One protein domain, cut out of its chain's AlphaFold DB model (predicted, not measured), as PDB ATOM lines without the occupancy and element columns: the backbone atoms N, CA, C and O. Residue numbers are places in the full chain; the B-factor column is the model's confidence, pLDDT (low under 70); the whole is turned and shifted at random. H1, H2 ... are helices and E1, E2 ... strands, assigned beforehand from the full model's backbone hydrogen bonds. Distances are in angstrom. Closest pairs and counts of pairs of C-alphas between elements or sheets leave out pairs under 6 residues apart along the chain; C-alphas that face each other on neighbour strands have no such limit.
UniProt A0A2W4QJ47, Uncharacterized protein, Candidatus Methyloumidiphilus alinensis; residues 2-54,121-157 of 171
ATOM      1  N   ASN A   2      21.866  19.578  48.110       61.94
ATOM      2  CA  ASN A   2      21.548  18.243  47.579       61.94
ATOM      3  C   ASN A   2      22.509  17.927  46.426       61.94
ATOM      4  O   ASN A   2      22.168  18.101  45.259       61.94
ATOM      5  N   SER A   3      23.740  17.528  46.744       84.00
ATOM      6  CA  SER A   3      24.673  17.018  45.734       84.00
ATOM      7  C   SER A   3      24.419  15.527  45.521       84.00
ATOM      8  O   SER A   3      24.648  14.734  46.433       84.00
ATOM      9  N   GLN A   4      23.951  15.150  44.331       91.81
ATOM     10  CA  GLN A   4      23.868  13.745  43.922       91.81
ATOM     11  C   GLN A   4      25.203  13.268  43.344       91.81
ATOM     12  O   GLN A   4      25.951  14.069  42.778       91.81
ATOM     13  N   VAL A   5      25.466  11.961  43.410       95.44
ATOM     14  CA  VAL A   5      26.674  11.337  42.843       95.44
ATOM     15  C   VAL A   5      26.336  10.240  41.834       95.44
ATOM     16  O   VAL A   5      25.343   9.528  41.984       95.44
ATOM     17  N   ASP A   6      27.168  10.080  40.806       96.25
ATOM     18  CA  ASP A   6      27.185   8.869  39.980       96.25
ATOM     19  C   ASP A   6      28.155   7.866  40.643       96.25
ATOM     20  O   ASP A   6      29.295   8.219  40.944       96.25
ATOM     21  N   LEU A   7      27.712   6.630  40.902       96.56
ATOM     22  CA  LEU A   7      28.486   5.625  41.639       96.56
ATOM     23  C   LEU A   7      28.849   4.431  40.751       96.56
ATOM     24  O   LEU A   7      27.986   3.845  40.098       96.56
ATOM     25  N   ILE A   8      30.118   4.022  40.793       97.12
ATOM     26  CA  ILE A   8      30.595   2.753  40.231       97.12
ATOM     27  C   ILE A   8      31.026   1.864  41.394       97.12
ATOM     28  O   ILE A   8      31.967   2.191  42.114       97.12
ATOM     29  N   GLY A   9      30.332   0.746  41.587       95.50
ATOM     30  CA  GLY A   9      30.606  -0.201  42.660       95.50
ATOM     31  C   GLY A   9      31.081  -1.543  42.116       95.50
ATOM     32  O   GLY A   9      30.369  -2.186  41.348       95.50
ATOM     33  N   THR A  10      32.261  -1.985  42.549       92.62
ATOM     34  CA  THR A  10      32.803  -3.321  42.254       92.62
ATOM     35  C   THR A  10      32.626  -4.224  43.466       92.62
ATOM     36  O   THR A  10      32.999  -3.831  44.573       92.62
ATOM     37  N   SER A  11      32.087  -5.433  43.265       90.12
ATOM     38  CA  SER A  11      31.907  -6.429  44.334       90.12
ATOM     39  C   SER A  11      31.177  -5.829  45.556       90.12
ATOM     40  O   SER A  11      30.094  -5.259  45.395       90.12
ATOM     41  N   MET A  12      31.766  -5.880  46.758       92.81
ATOM     42  CA  MET A  12      31.229  -5.287  47.993       92.81
ATOM     43  C   MET A  12      30.829  -3.810  47.830       92.81
ATOM     44  O   MET A  12      29.788  -3.398  48.335       92.81
ATOM     45  N   GLY A  13      31.591  -3.018  47.069       94.75
ATOM     46  CA  GLY A  13      31.250  -1.615  46.810       94.75
ATOM     47  C   GLY A  13      29.950  -1.446  46.018       94.75
ATOM     48  O   GLY A  13      29.229  -0.470  46.208       94.75
ATOM     49  N   GLY A  14      29.606  -2.410  45.160       95.69
ATOM     50  CA  GLY A  14      28.325  -2.418  44.455       95.69
ATOM     51  C   GLY A  14      27.157  -2.861  45.338       95.69
ATOM     52  O   GLY A  14      26.073  -2.297  45.204       95.69
ATOM     53  N   ILE A  15      27.381  -3.775  46.291       95.62
ATOM     54  CA  ILE A  15      26.384  -4.119  47.324       95.62
ATOM     55  C   ILE A  15      26.059  -2.875  48.159       95.62
ATOM     56  O   ILE A  15      24.896  -2.491  48.263       95.62
ATOM     57  N   LEU A  16      27.085  -2.190  48.673       96.25
ATOM     58  CA  LEU A  16      26.915  -0.949  49.435       96.25
ATOM     59  C   LEU A  16      26.223   0.134  48.601       96.25
ATOM     60  O   LEU A  16      25.297   0.784  49.080       96.25
ATOM     61  N   GLY A  17      26.613   0.288  47.335       96.31
ATOM     62  CA  GLY A  17      25.961   1.213  46.410       96.31
ATOM     63  C   GLY A  17      24.475   0.920  46.204       96.31
ATOM     64  O   GLY A  17      23.659   1.838  46.220       96.31
ATOM     65  N   MET A  18      24.110  -0.355  46.068       96.88
ATOM     66  CA  MET A  18      22.722  -0.798  45.947       96.88
ATOM     67  C   MET A  18      21.924  -0.537  47.233       96.88
ATOM     68  O   MET A  18      20.806  -0.034  47.157       96.88
ATOM     69  N   MET A  19      22.507  -0.798  48.408       96.88
ATOM     70  CA  MET A  19      21.881  -0.498  49.701       96.88
ATOM     71  C   MET A  19      21.653   1.005  49.891       96.88
ATOM     72  O   MET A  19      20.566   1.416  50.295       96.88
ATOM     73  N   ILE A  20      22.645   1.837  49.554       96.50
ATOM     74  CA  ILE A  20      22.522   3.298  49.621       96.50
ATOM     75  C   ILE A  20      21.448   3.785  48.647       96.50
ATOM     76  O   ILE A  20      20.603   4.580  49.039       96.50
ATOM     77  N   ALA A  21      21.436   3.297  47.403       95.75
ATOM     78  CA  ALA A  21      20.451   3.707  46.403       95.75
ATOM     79  C   ALA A  21      19.016   3.284  46.765       95.75
ATOM     80  O   ALA A  21      18.073   3.979  46.397       95.75
ATOM     81  N   ALA A  22      18.846   2.168  47.482       95.69
ATOM     82  CA  ALA A  22      17.553   1.721  47.993       95.69
ATOM     83  C   ALA A  22      17.060   2.581  49.172       95.69
ATOM     84  O   ALA A  22      15.890   2.947  49.221       95.69
ATOM     85  N   GLN A  23      17.946   2.928  50.111       95.06
ATOM     86  CA  GLN A  23      17.578   3.659  51.336       95.06
ATOM     87  C   GLN A  23      17.564   5.185  51.163       95.06
ATOM     88  O   GLN A  23      16.868   5.890  51.891       95.06
ATOM     89  N   LYS A  24      18.363   5.711  50.230       94.19
ATOM     90  CA  LYS A  24      18.534   7.142  49.946       94.19
ATOM     91  C   LYS A  24      18.432   7.382  48.432       94.19
ATOM     92  O   LYS A  24      19.453   7.662  47.794       94.19
ATOM     93  N   PRO A  25      17.224   7.281  47.845       89.00
ATOM     94  CA  PRO A  25      17.030   7.351  46.393       89.00
ATOM     95  C   PRO A  25      17.534   8.665  45.778       89.00
ATOM     96  O   PRO A  25      17.997   8.670  44.641       89.00
ATOM     97  N   ASP A  26      17.540   9.754  46.551       92.44
ATOM     98  CA  ASP A  26      17.994  11.066  46.084       92.44
ATOM     99  C   ASP A  26      19.516  11.265  46.143       92.44
ATOM    100  O   ASP A  26      20.006  12.278  45.648       92.44
ATOM    101  N   PHE A  27      20.285  10.337  46.729       94.19
ATOM    102  CA  PHE A  27      21.739  10.484  46.881       94.19
ATOM    103  C   PHE A  27      22.521  10.002  45.650       94.19
ATOM    104  O   PHE A  27      23.502  10.631  45.247       94.19
ATOM    105  N   ILE A  28      22.083   8.899  45.032       95.12
ATOM    106  CA  ILE A  28      22.755   8.289  43.878       95.12
ATOM    107  C   ILE A  28      21.962   8.594  42.609       95.12
ATOM    108  O   ILE A  28      20.850   8.109  42.418       95.12
ATOM    109  N   LYS A  29      22.569   9.362  41.703       95.69
ATOM    110  CA  LYS A  29      21.980   9.730  40.415       95.69
ATOM    111  C   LYS A  29      21.996   8.571  39.423       95.69
ATOM    112  O   LYS A  29      21.035   8.396  38.676       95.69
ATOM    113  N   ARG A  30      23.085   7.797  39.384       96.38
ATOM    114  CA  ARG A  30      23.252   6.601  38.540       96.38
ATOM    115  C   ARG A  30      24.143   5.587  39.233       96.38
ATOM    116  O   ARG A  30      25.088   5.967  39.922       96.38
ATOM    117  N   LEU A  31      23.876   4.309  38.983       96.69
ATOM    118  CA  LEU A  31      24.602   3.202  39.595       96.69
ATOM    119  C   LEU A  31      25.164   2.247  38.535       96.69
ATOM    120  O   LEU A  31      24.418   1.651  37.759       96.69
ATOM    121  N   VAL A  32      26.479   2.054  38.522       97.12
ATOM    122  CA  VAL A  32      27.138   0.996  37.747       97.12
ATOM    123  C   VAL A  32      27.592  -0.099  38.704       97.12
ATOM    124  O   VAL A  32      28.397   0.140  39.599       97.12
ATOM    125  N   LEU A  33      27.072  -1.303  38.503       95.62
ATOM    126  CA  LEU A  33      27.368  -2.500  39.279       95.62
ATOM    127  C   LEU A  33      28.347  -3.372  38.498       95.62
ATOM    128  O   LEU A  33      27.991  -3.921  37.459       95.62
ATOM    129  N   ASN A  34      29.581  -3.488  38.974       92.44
ATOM    130  CA  ASN A  34      30.608  -4.312  38.352       92.44
ATOM    131  C   ASN A  34      30.694  -5.684  39.033       92.44
ATOM    132  O   ASN A  34      31.099  -5.779  40.193       92.44
ATOM    133  N   ASP A  35      30.304  -6.717  38.283       88.19
ATOM    134  CA  ASP A  35      30.293  -8.130  38.679       88.19
ATOM    135  C   ASP A  35      29.496  -8.411  39.964       88.19
ATOM    136  O   ASP A  35      29.882  -9.209  40.814       88.19
ATOM    137  N   ILE A  36      28.369  -7.711  40.121       89.38
ATOM    138  CA  ILE A  36      27.431  -7.896  41.229       89.38
ATOM    139  C   ILE A  36      25.988  -7.715  40.744       89.38
ATOM    140  O   ILE A  36      25.724  -6.999  39.771       89.38
ATOM    141  N   GLY A  37      25.037  -8.363  41.414       90.62
ATOM    142  CA  GLY A  37      23.618  -8.286  41.079       90.62
ATOM    143  C   GLY A  37      22.713  -8.583  42.271       90.62
ATOM    144  O   GLY A  37      23.140  -8.498  43.416       90.62
ATOM    145  N   ALA A  38      21.462  -8.943  41.978       93.44
ATOM    146  CA  ALA A  38      20.466  -9.309  42.985       93.44
ATOM    147  C   ALA A  38      20.815 -10.581  43.773       93.44
ATOM    148  O   ALA A  38      20.211 -10.815  44.805       93.44
ATOM    149  N   VAL A  39      21.755 -11.397  43.291       92.44
ATOM    150  CA  VAL A  39      22.194 -12.629  43.954       92.44
ATOM    151  C   VAL A  39      23.716 -12.688  43.928       92.44
ATOM    152  O   VAL A  39      24.327 -12.424  42.884       92.44
ATOM    153  N   VAL A  40      24.320 -13.041  45.063       89.88
ATOM    154  CA  VAL A  40      25.754 -13.347  45.181       89.88
ATOM    155  C   VAL A  40      25.905 -14.846  45.374       89.88
ATOM    156  O   VAL A  40      25.359 -15.386  46.333       89.88
ATOM    157  N   SER A  41      26.631 -15.522  44.479       89.25
ATOM    158  CA  SER A  41      26.725 -16.979  44.557       89.25
ATOM    159  C   SER A  41      27.585 -17.461  45.727       89.25
ATOM    160  O   SER A  41      28.678 -16.935  45.971       89.25
ATOM    161  N   ALA A  42      27.148 -18.539  46.381       89.56
ATOM    162  CA  ALA A  42      27.913 -19.248  47.405       89.56
ATOM    163  C   ALA A  42      29.283 -19.690  46.875       89.56
ATOM    164  O   ALA A  42      30.306 -19.516  47.533       89.56
ATOM    165  N   GLN A  43      29.332 -20.186  45.634       87.12
ATOM    166  CA  GLN A  43      30.580 -20.586  44.979       87.12
ATOM    167  C   GLN A  43      31.572 -19.418  44.862       87.12
ATOM    168  O   GLN A  43      32.778 -19.586  45.060       87.12
ATOM    169  N   GLY A  44      31.067 -18.225  44.544       85.62
ATOM    170  CA  GLY A  44      31.863 -17.009  44.489       85.62
ATOM    171  C   GLY A  44      32.441 -16.630  45.849       85.62
ATOM    172  O   GLY A  44      33.624 -16.304  45.952       85.62
ATOM    173  N   LEU A  45      31.616 -16.728  46.891       88.75
ATOM    174  CA  LEU A  45      31.998 -16.457  48.275       88.75
ATOM    175  C   LEU A  45      33.036 -17.458  48.792       88.75
ATOM    176  O   LEU A  45      34.043 -17.035  49.353       88.75
ATOM    177  N   LEU A  46      32.862 -18.754  48.522       88.88
ATOM    178  CA  LEU A  46      33.821 -19.810  48.877       88.88
ATOM    179  C   LEU A  46      35.199 -19.566  48.249       88.88
ATOM    180  O   LEU A  46      36.229 -19.713  48.903       88.88
ATOM    181  N   ARG A  47      35.232 -19.123  46.987       86.69
ATOM    182  CA  ARG A  47      36.485 -18.760  46.313       86.69
ATOM    183  C   ARG A  47      37.188 -17.592  47.006       86.69
ATOM    184  O   ARG A  47      38.405 -17.630  47.150       86.69
ATOM    185  N   ILE A  48      36.440 -16.556  47.399       88.38
ATOM    186  CA  ILE A  48      36.986 -15.386  48.107       88.38
ATOM    187  C   ILE A  48      37.492 -15.789  49.492       88.38
ATOM    188  O   ILE A  48      38.599 -15.407  49.869       88.38
ATOM    189  N   ALA A  49      36.727 -16.610  50.212       89.19
ATOM    190  CA  ALA A  49      37.100 -17.133  51.520       89.19
ATOM    191  C   ALA A  49      38.446 -17.875  51.511       89.19
ATOM    192  O   ALA A  49      39.186 -17.803  52.485       89.19
ATOM    193  N   GLY A  50      38.802 -18.529  50.399       86.62
ATOM    194  CA  GLY A  50      40.075 -19.239  50.265       86.62
ATOM    195  C   GLY A  50      41.327 -18.350  50.260       86.62
ATOM    196  O   GLY A  50      42.427 -18.861  50.470       86.62
ATOM    197  N   TYR A  51      41.203 -17.041  50.014       85.88
ATOM    198  CA  TYR A  51      42.364 -16.137  49.991       85.88
ATOM    199  C   TYR A  51      42.220 -14.867  50.836       85.88
ATOM    200  O   TYR A  51      43.236 -14.241  51.146       85.88
ATOM    201  N   ILE A  52      41.002 -14.453  51.188       88.31
ATOM    202  CA  ILE A  52      40.771 -13.252  51.994       88.31
ATOM    203  C   ILE A  52      41.284 -13.446  53.422       88.31
ATOM    204  O   ILE A  52      41.200 -14.532  53.983       88.31
ATOM    205  N   GLY A  53      41.825 -12.389  54.024       83.88
ATOM    206  CA  GLY A  53      42.314 -12.436  55.404       83.88
ATOM    207  C   GLY A  53      43.623 -13.208  55.594       83.88
ATOM    208  O   GLY A  53      44.154 -13.232  56.703       83.88
ATOM    209  N   ASN A  54      44.196 -13.771  54.525       79.50
ATOM    210  CA  ASN A  54      45.533 -14.347  54.564       79.50
ATOM    211  C   ASN A  54      46.569 -13.234  54.747       79.50
ATOM    212  O   ASN A  54      46.902 -12.509  53.806       79.50
ATOM    213  N   ASP A 121      23.524 -19.042  48.541       89.62
ATOM    214  CA  ASP A 121      23.489 -17.800  47.778       89.62
ATOM    215  C   ASP A 121      22.895 -16.670  48.634       89.62
ATOM    216  O   ASP A 121      21.887 -16.845  49.321       89.62
ATOM    217  N   ILE A 122      23.508 -15.488  48.572       89.75
ATOM    218  CA  ILE A 122      22.988 -14.306  49.262       89.75
ATOM    219  C   ILE A 122      21.962 -13.636  48.354       89.75
ATOM    220  O   ILE A 122      22.316 -13.127  47.284       89.75
ATOM    221  N   ASP A 123      20.711 -13.592  48.809       92.56
ATOM    222  CA  ASP A 123      19.640 -12.856  48.142       92.56
ATOM    223  C   ASP A 123      19.668 -11.365  48.521       92.56
ATOM    224  O   ASP A 123      19.482 -10.969  49.670       92.56
ATOM    225  N   LEU A 124      19.892 -10.524  47.516       94.19
ATOM    226  CA  LEU A 124      19.862  -9.065  47.583       94.19
ATOM    227  C   LEU A 124      18.664  -8.479  46.813       94.19
ATOM    228  O   LEU A 124      18.616  -7.266  46.584       94.19
ATOM    229  N   SER A 125      17.694  -9.308  46.406       94.31
ATOM    230  CA  SER A 125      16.505  -8.911  45.642       94.31
ATOM    231  C   SER A 125      15.732  -7.770  46.308       94.31
ATOM    232  O   SER A 125      15.282  -6.847  45.625       94.31
ATOM    233  N   GLY A 126      15.662  -7.771  47.643       95.50
ATOM    234  CA  GLY A 126      15.040  -6.710  48.433       95.50
ATOM    235  C   GLY A 126      15.625  -5.328  48.134       95.50
ATOM    236  O   GLY A 126      14.869  -4.395  47.866       95.50
ATOM    237  N   PHE A 127      16.955  -5.192  48.105       95.12
ATOM    238  CA  PHE A 127      17.606  -3.929  47.745       95.12
ATOM    239  C   PHE A 127      17.548  -3.672  46.238       95.12
ATOM    240  O   PHE A 127      17.247  -2.559  45.815       95.12
ATOM    241  N   TRP A 128      17.778  -4.702  45.420       95.31
ATOM    242  CA  TRP A 128      17.757  -4.603  43.959       95.31
ATOM    243  C   TRP A 128      16.447  -4.017  43.419       95.31
ATOM    244  O   TRP A 128      16.458  -3.171  42.521       95.31
ATOM    245  N   ASN A 129      15.318  -4.449  43.981       95.44
ATOM    246  CA  ASN A 129      13.987  -3.999  43.580       95.44
ATOM    247  C   ASN A 129      13.679  -2.568  44.043       95.44
ATOM    248  O   ASN A 129      12.862  -1.896  43.419       95.44
ATOM    249  N   GLN A 130      14.353  -2.085  45.089       96.31
ATOM    250  CA  GLN A 130      14.164  -0.741  45.642       96.31
ATOM    251  C   GLN A 130      15.038   0.329  44.973       96.31
ATOM    252  O   GLN A 130      14.774   1.516  45.141       96.31
ATOM    253  N   VAL A 131      16.060  -0.046  44.194       95.19
ATOM    254  CA  VAL A 131      16.883   0.930  43.461       95.19
ATOM    255  C   VAL A 131      16.062   1.613  42.364       95.19
ATOM    256  O   VAL A 131      15.697   0.979  41.371       95.19
ATOM    257  N   GLN A 132      15.841   2.922  42.520       94.56
ATOM    258  CA  GLN A 132      15.043   3.748  41.598       94.56
ATOM    259  C   GLN A 132      15.881   4.459  40.529       94.56
ATOM    260  O   GLN A 132      15.385   4.756  39.441       94.56
ATOM    261  N   CYS A 133      17.152   4.742  40.826       94.44
ATOM    262  CA  CYS A 133      18.038   5.401  39.873       94.44
ATOM    263  C   CYS A 133      18.361   4.483  38.673       94.44
ATOM    264  O   CYS A 133      18.325   3.251  38.796       94.44
ATOM    265  N   PRO A 134      18.718   5.051  37.503       96.31
ATOM    266  CA  PRO A 134      19.224   4.267  36.386       96.31
ATOM    267  C   PRO A 134      20.426   3.416  36.809       96.31
ATOM    268  O   PRO A 134      21.451   3.946  37.252       96.31
ATOM    269  N   ARG A 135      20.309   2.095  36.632       93.81
ATOM    270  CA  ARG A 135      21.370   1.135  36.948       93.81
ATOM    271  C   ARG A 135      21.875   0.387  35.721       93.81
ATOM    272  O   ARG A 135      21.101   0.067  34.818       93.81
ATOM    273  N   ARG A 136      23.171   0.074  35.703       94.62
ATOM    274  CA  ARG A 136      23.809  -0.780  34.691       94.62
ATOM    275  C   ARG A 136      24.665  -1.838  35.367       94.62
ATOM    276  O   ARG A 136      25.461  -1.501  36.233       94.62
ATOM    277  N   THR A 137      24.551  -3.089  34.935       90.94
ATOM    278  CA  THR A 137      25.413  -4.175  35.419       90.94
ATOM    279  C   THR A 137      26.452  -4.530  34.363       90.94
ATOM    280  O   THR A 137      26.109  -4.758  33.203       90.94
ATOM    281  N   LEU A 138      27.716  -4.584  34.769       89.44
ATOM    282  CA  LEU A 138      28.818  -5.133  33.992       89.44
ATOM    283  C   LEU A 138      29.047  -6.570  34.452       89.44
ATOM    284  O   LEU A 138      29.166  -6.823  35.649       89.44
ATOM    285  N   ARG A 139      29.091  -7.506  33.503       80.81
ATOM    286  CA  ARG A 139      29.403  -8.912  33.768       80.81
ATOM    287  C   ARG A 139      30.608  -9.330  32.931       80.81
ATOM    288  O   ARG A 139      30.539  -9.206  31.707       80.81
ATOM    289  N   PRO A 140      31.693  -9.820  33.550       67.94
ATOM    290  CA  PRO A 140      32.789 -10.432  32.817       67.94
ATOM    291  C   PRO A 140      32.296 -11.692  32.106       67.94
ATOM    292  O   PRO A 140      31.588 -12.503  32.699       67.94
ATOM    293  N   THR A 141      32.738 -11.913  30.869       63.72
ATOM    294  CA  THR A 141      32.405 -13.111  30.073       63.72
ATOM    295  C   THR A 141      32.874 -14.421  30.730       63.72
ATOM    296  O   THR A 141      32.416 -15.495  30.364       63.72
ATOM    297  N   VAL A 142      33.776 -14.331  31.713       57.44
ATOM    298  CA  VAL A 142      34.348 -15.451  32.480       57.44
ATOM    299  C   VAL A 142      33.828 -15.548  33.923       57.44
ATOM    300  O   VAL A 142      34.232 -16.451  34.656       57.44
ATOM    301  N   SER A 143      32.940 -14.649  34.365       50.22
ATOM    302  CA  SER A 143      32.459 -14.655  35.752       50.22
ATOM    303  C   SER A 143      31.324 -15.660  35.958       50.22
ATOM    304  O   SER A 143      30.247 -15.531  35.380       50.22
ATOM    305  N   ARG A 144      31.556 -16.649  36.833       52.25
ATOM    306  CA  ARG A 144      30.546 -17.603  37.333       52.25
ATOM    307  C   ARG A 144      29.895 -17.139  38.655       52.25
ATOM    308  O   ARG A 144      29.339 -17.956  39.378       52.25
ATOM    309  N   HIS A 145      29.988 -15.851  39.007       46.12
ATOM    310  CA  HIS A 145      29.567 -15.331  40.325       46.12
ATOM    311  C   HIS A 145      28.062 -15.045  40.457       46.12
ATOM    312  O   HIS A 145      27.569 -14.864  41.567       46.12
ATOM    313  N   CYS A 146      27.315 -15.042  39.351       42.41
ATOM    314  CA  CYS A 146      25.863 -14.885  39.370       42.41
ATOM    315  C   CYS A 146      25.228 -15.912  38.429       42.41
ATOM    316  O   CYS A 146      25.244 -15.720  37.209       42.41
ATOM    317  N   GLN A 147      24.643 -16.982  38.973       33.44
ATOM    318  CA  GLN A 147      23.677 -17.767  38.209       33.44
ATOM    319  C   GLN A 147      22.390 -16.948  38.055       33.44
ATOM    320  O   GLN A 147      21.954 -16.253  38.969       33.44
ATOM    321  N   GLY A 148      21.838 -16.953  36.843       36.25
ATOM    322  CA  GLY A 148      20.734 -16.094  36.427       36.25
ATOM    323  C   GLY A 148      21.160 -15.221  35.255       36.25
ATOM    324  O   GLY A 148      21.943 -14.281  35.409       36.25
ATOM    325  N   HIS A 149      20.668 -15.549  34.062       30.78
ATOM    326  CA  HIS A 149      20.855 -14.764  32.847       30.78
ATOM    327  C   HIS A 149      20.376 -13.319  33.059       30.78
ATOM    328  O   HIS A 149      19.186 -13.036  32.962       30.78
ATOM    329  N   VAL A 150      21.291 -12.376  33.294       37.12
ATOM    330  CA  VAL A 150      20.972 -10.949  33.179       37.12
ATOM    331  C   VAL A 150      21.390 -10.507  31.791       37.12
ATOM    332  O   VAL A 150      22.536 -10.155  31.517       37.12
ATOM    333  N   ARG A 151      20.405 -10.574  30.899       31.36
ATOM    334  CA  ARG A 151      20.347  -9.783  29.671       31.36
ATOM    335  C   ARG A 151      20.603  -8.319  30.043       31.36
ATOM    336  O   ARG A 151      20.171  -7.896  31.113       31.36
ATOM    337  N   LEU A 152      21.244  -7.537  29.173       31.77
ATOM    338  CA  LEU A 152      21.241  -6.073  29.276       31.77
ATOM    339  C   LEU A 152      19.783  -5.593  29.386       31.77
ATOM    340  O   LEU A 152      19.094  -5.453  28.380       31.77
ATOM    341  N   GLN A 153      19.287  -5.400  30.603       32.53
ATOM    342  CA  GLN A 153      18.007  -4.768  30.865       32.53
ATOM    343  C   GLN A 153      18.324  -3.370  31.364       32.53
ATOM    344  O   GLN A 153      18.705  -3.162  32.513       32.53
ATOM    345  N   THR A 154      18.194  -2.394  30.475       34.16
ATOM    346  CA  THR A 154      18.000  -1.012  30.895       34.16
ATOM    347  C   THR A 154      16.600  -0.936  31.489       34.16
ATOM    348  O   THR A 154      15.620  -0.844  30.750       34.16
ATOM    349  N   THR A 155      16.467  -1.014  32.811       37.97
ATOM    350  CA  THR A 155      15.225  -0.605  33.477       37.97
ATOM    351  C   THR A 155      15.148   0.915  33.425       37.97
ATOM    352  O   THR A 155      15.592   1.625  34.319       37.97
ATOM    353  N   GLY A 156      14.627   1.400  32.309       31.62
ATOM    354  CA  GLY A 156      14.166   2.757  32.087       31.62
ATOM    355  C   GLY A 156      13.081   2.665  31.025       31.62
ATOM    356  O   GLY A 156      13.209   1.861  30.102       31.62
ATOM    357  N   ARG A 157      11.987   3.426  31.158       33.69
ATOM    358  CA  ARG A 157      11.008   3.582  30.072       33.69
ATOM    359  C   ARG A 157      11.765   4.028  28.821       33.69
ATOM    360  O   ARG A 157      12.129   5.192  28.698       33.69
TER     361      ARG A 157
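AT A GLANCE: This is residues 2 to 54 and 121 to 157 of the 171 residues of an uncharacterized protein of Candidatus Methyloumidiphilus alinensis (UniProt A0A2W4QJ47). A small parallel sheet, in the order E1, E2, E3, has H1 packed over one face; H3 packs on residues 18 to 23 of H1, H2 lies away from the sheet, and residues 48 to 54 stick out. The 90 printed residues, under half in named elements, are of mixed class, in the order E1 H1 E2 H2 H3 E3. The whole is compact, radius of gyration of the C-alphas 13.5 A, spanning 42 by 30 by 21 A.

IN THESE COORDINATES: E1, residues 5 to 10, 15.9 A, begins at C-alpha 5 (26.674, 11.337, 42.843). H1 is residues 12 to 23, 16.7 A; E2, 28 to 34, 15.8 A; H2, 42 to 49; H3, 125 to 130. E3, 135 to 138, ends at C-alpha 138 (28.818, -5.133, 33.992).

HOW THE PARTS SIT: N 7 and O 30 of E1 and E2 are 2.9 A apart, N 33 and O 136 of E2 and E3 2.8 A, within hydrogen-bond range. E1, H1, E2 form a strand-helix-strand unit, a helix between parallel neighbour strands, with a right-handed crossover. H1 is on the sheet, height 8.0 A, making two layers, helix over sheet; C-alphas of Gly 14 and Leu 33 are closest to E2, 5.3 A. H1 touches H3 at a steep tilt of 50 degrees, closest C-alphas Ala 22 and Gln 130, 4.8 A. Every O i to N i+4 pair is within range in H1 and H2, 1 of 2 in H3.

THE WHOLE: Residues 55 to 120 are cut out, 23.3 A between C-alphas 54 and 121. Residue 2 and residues 140 to 157 have pLDDT under 70.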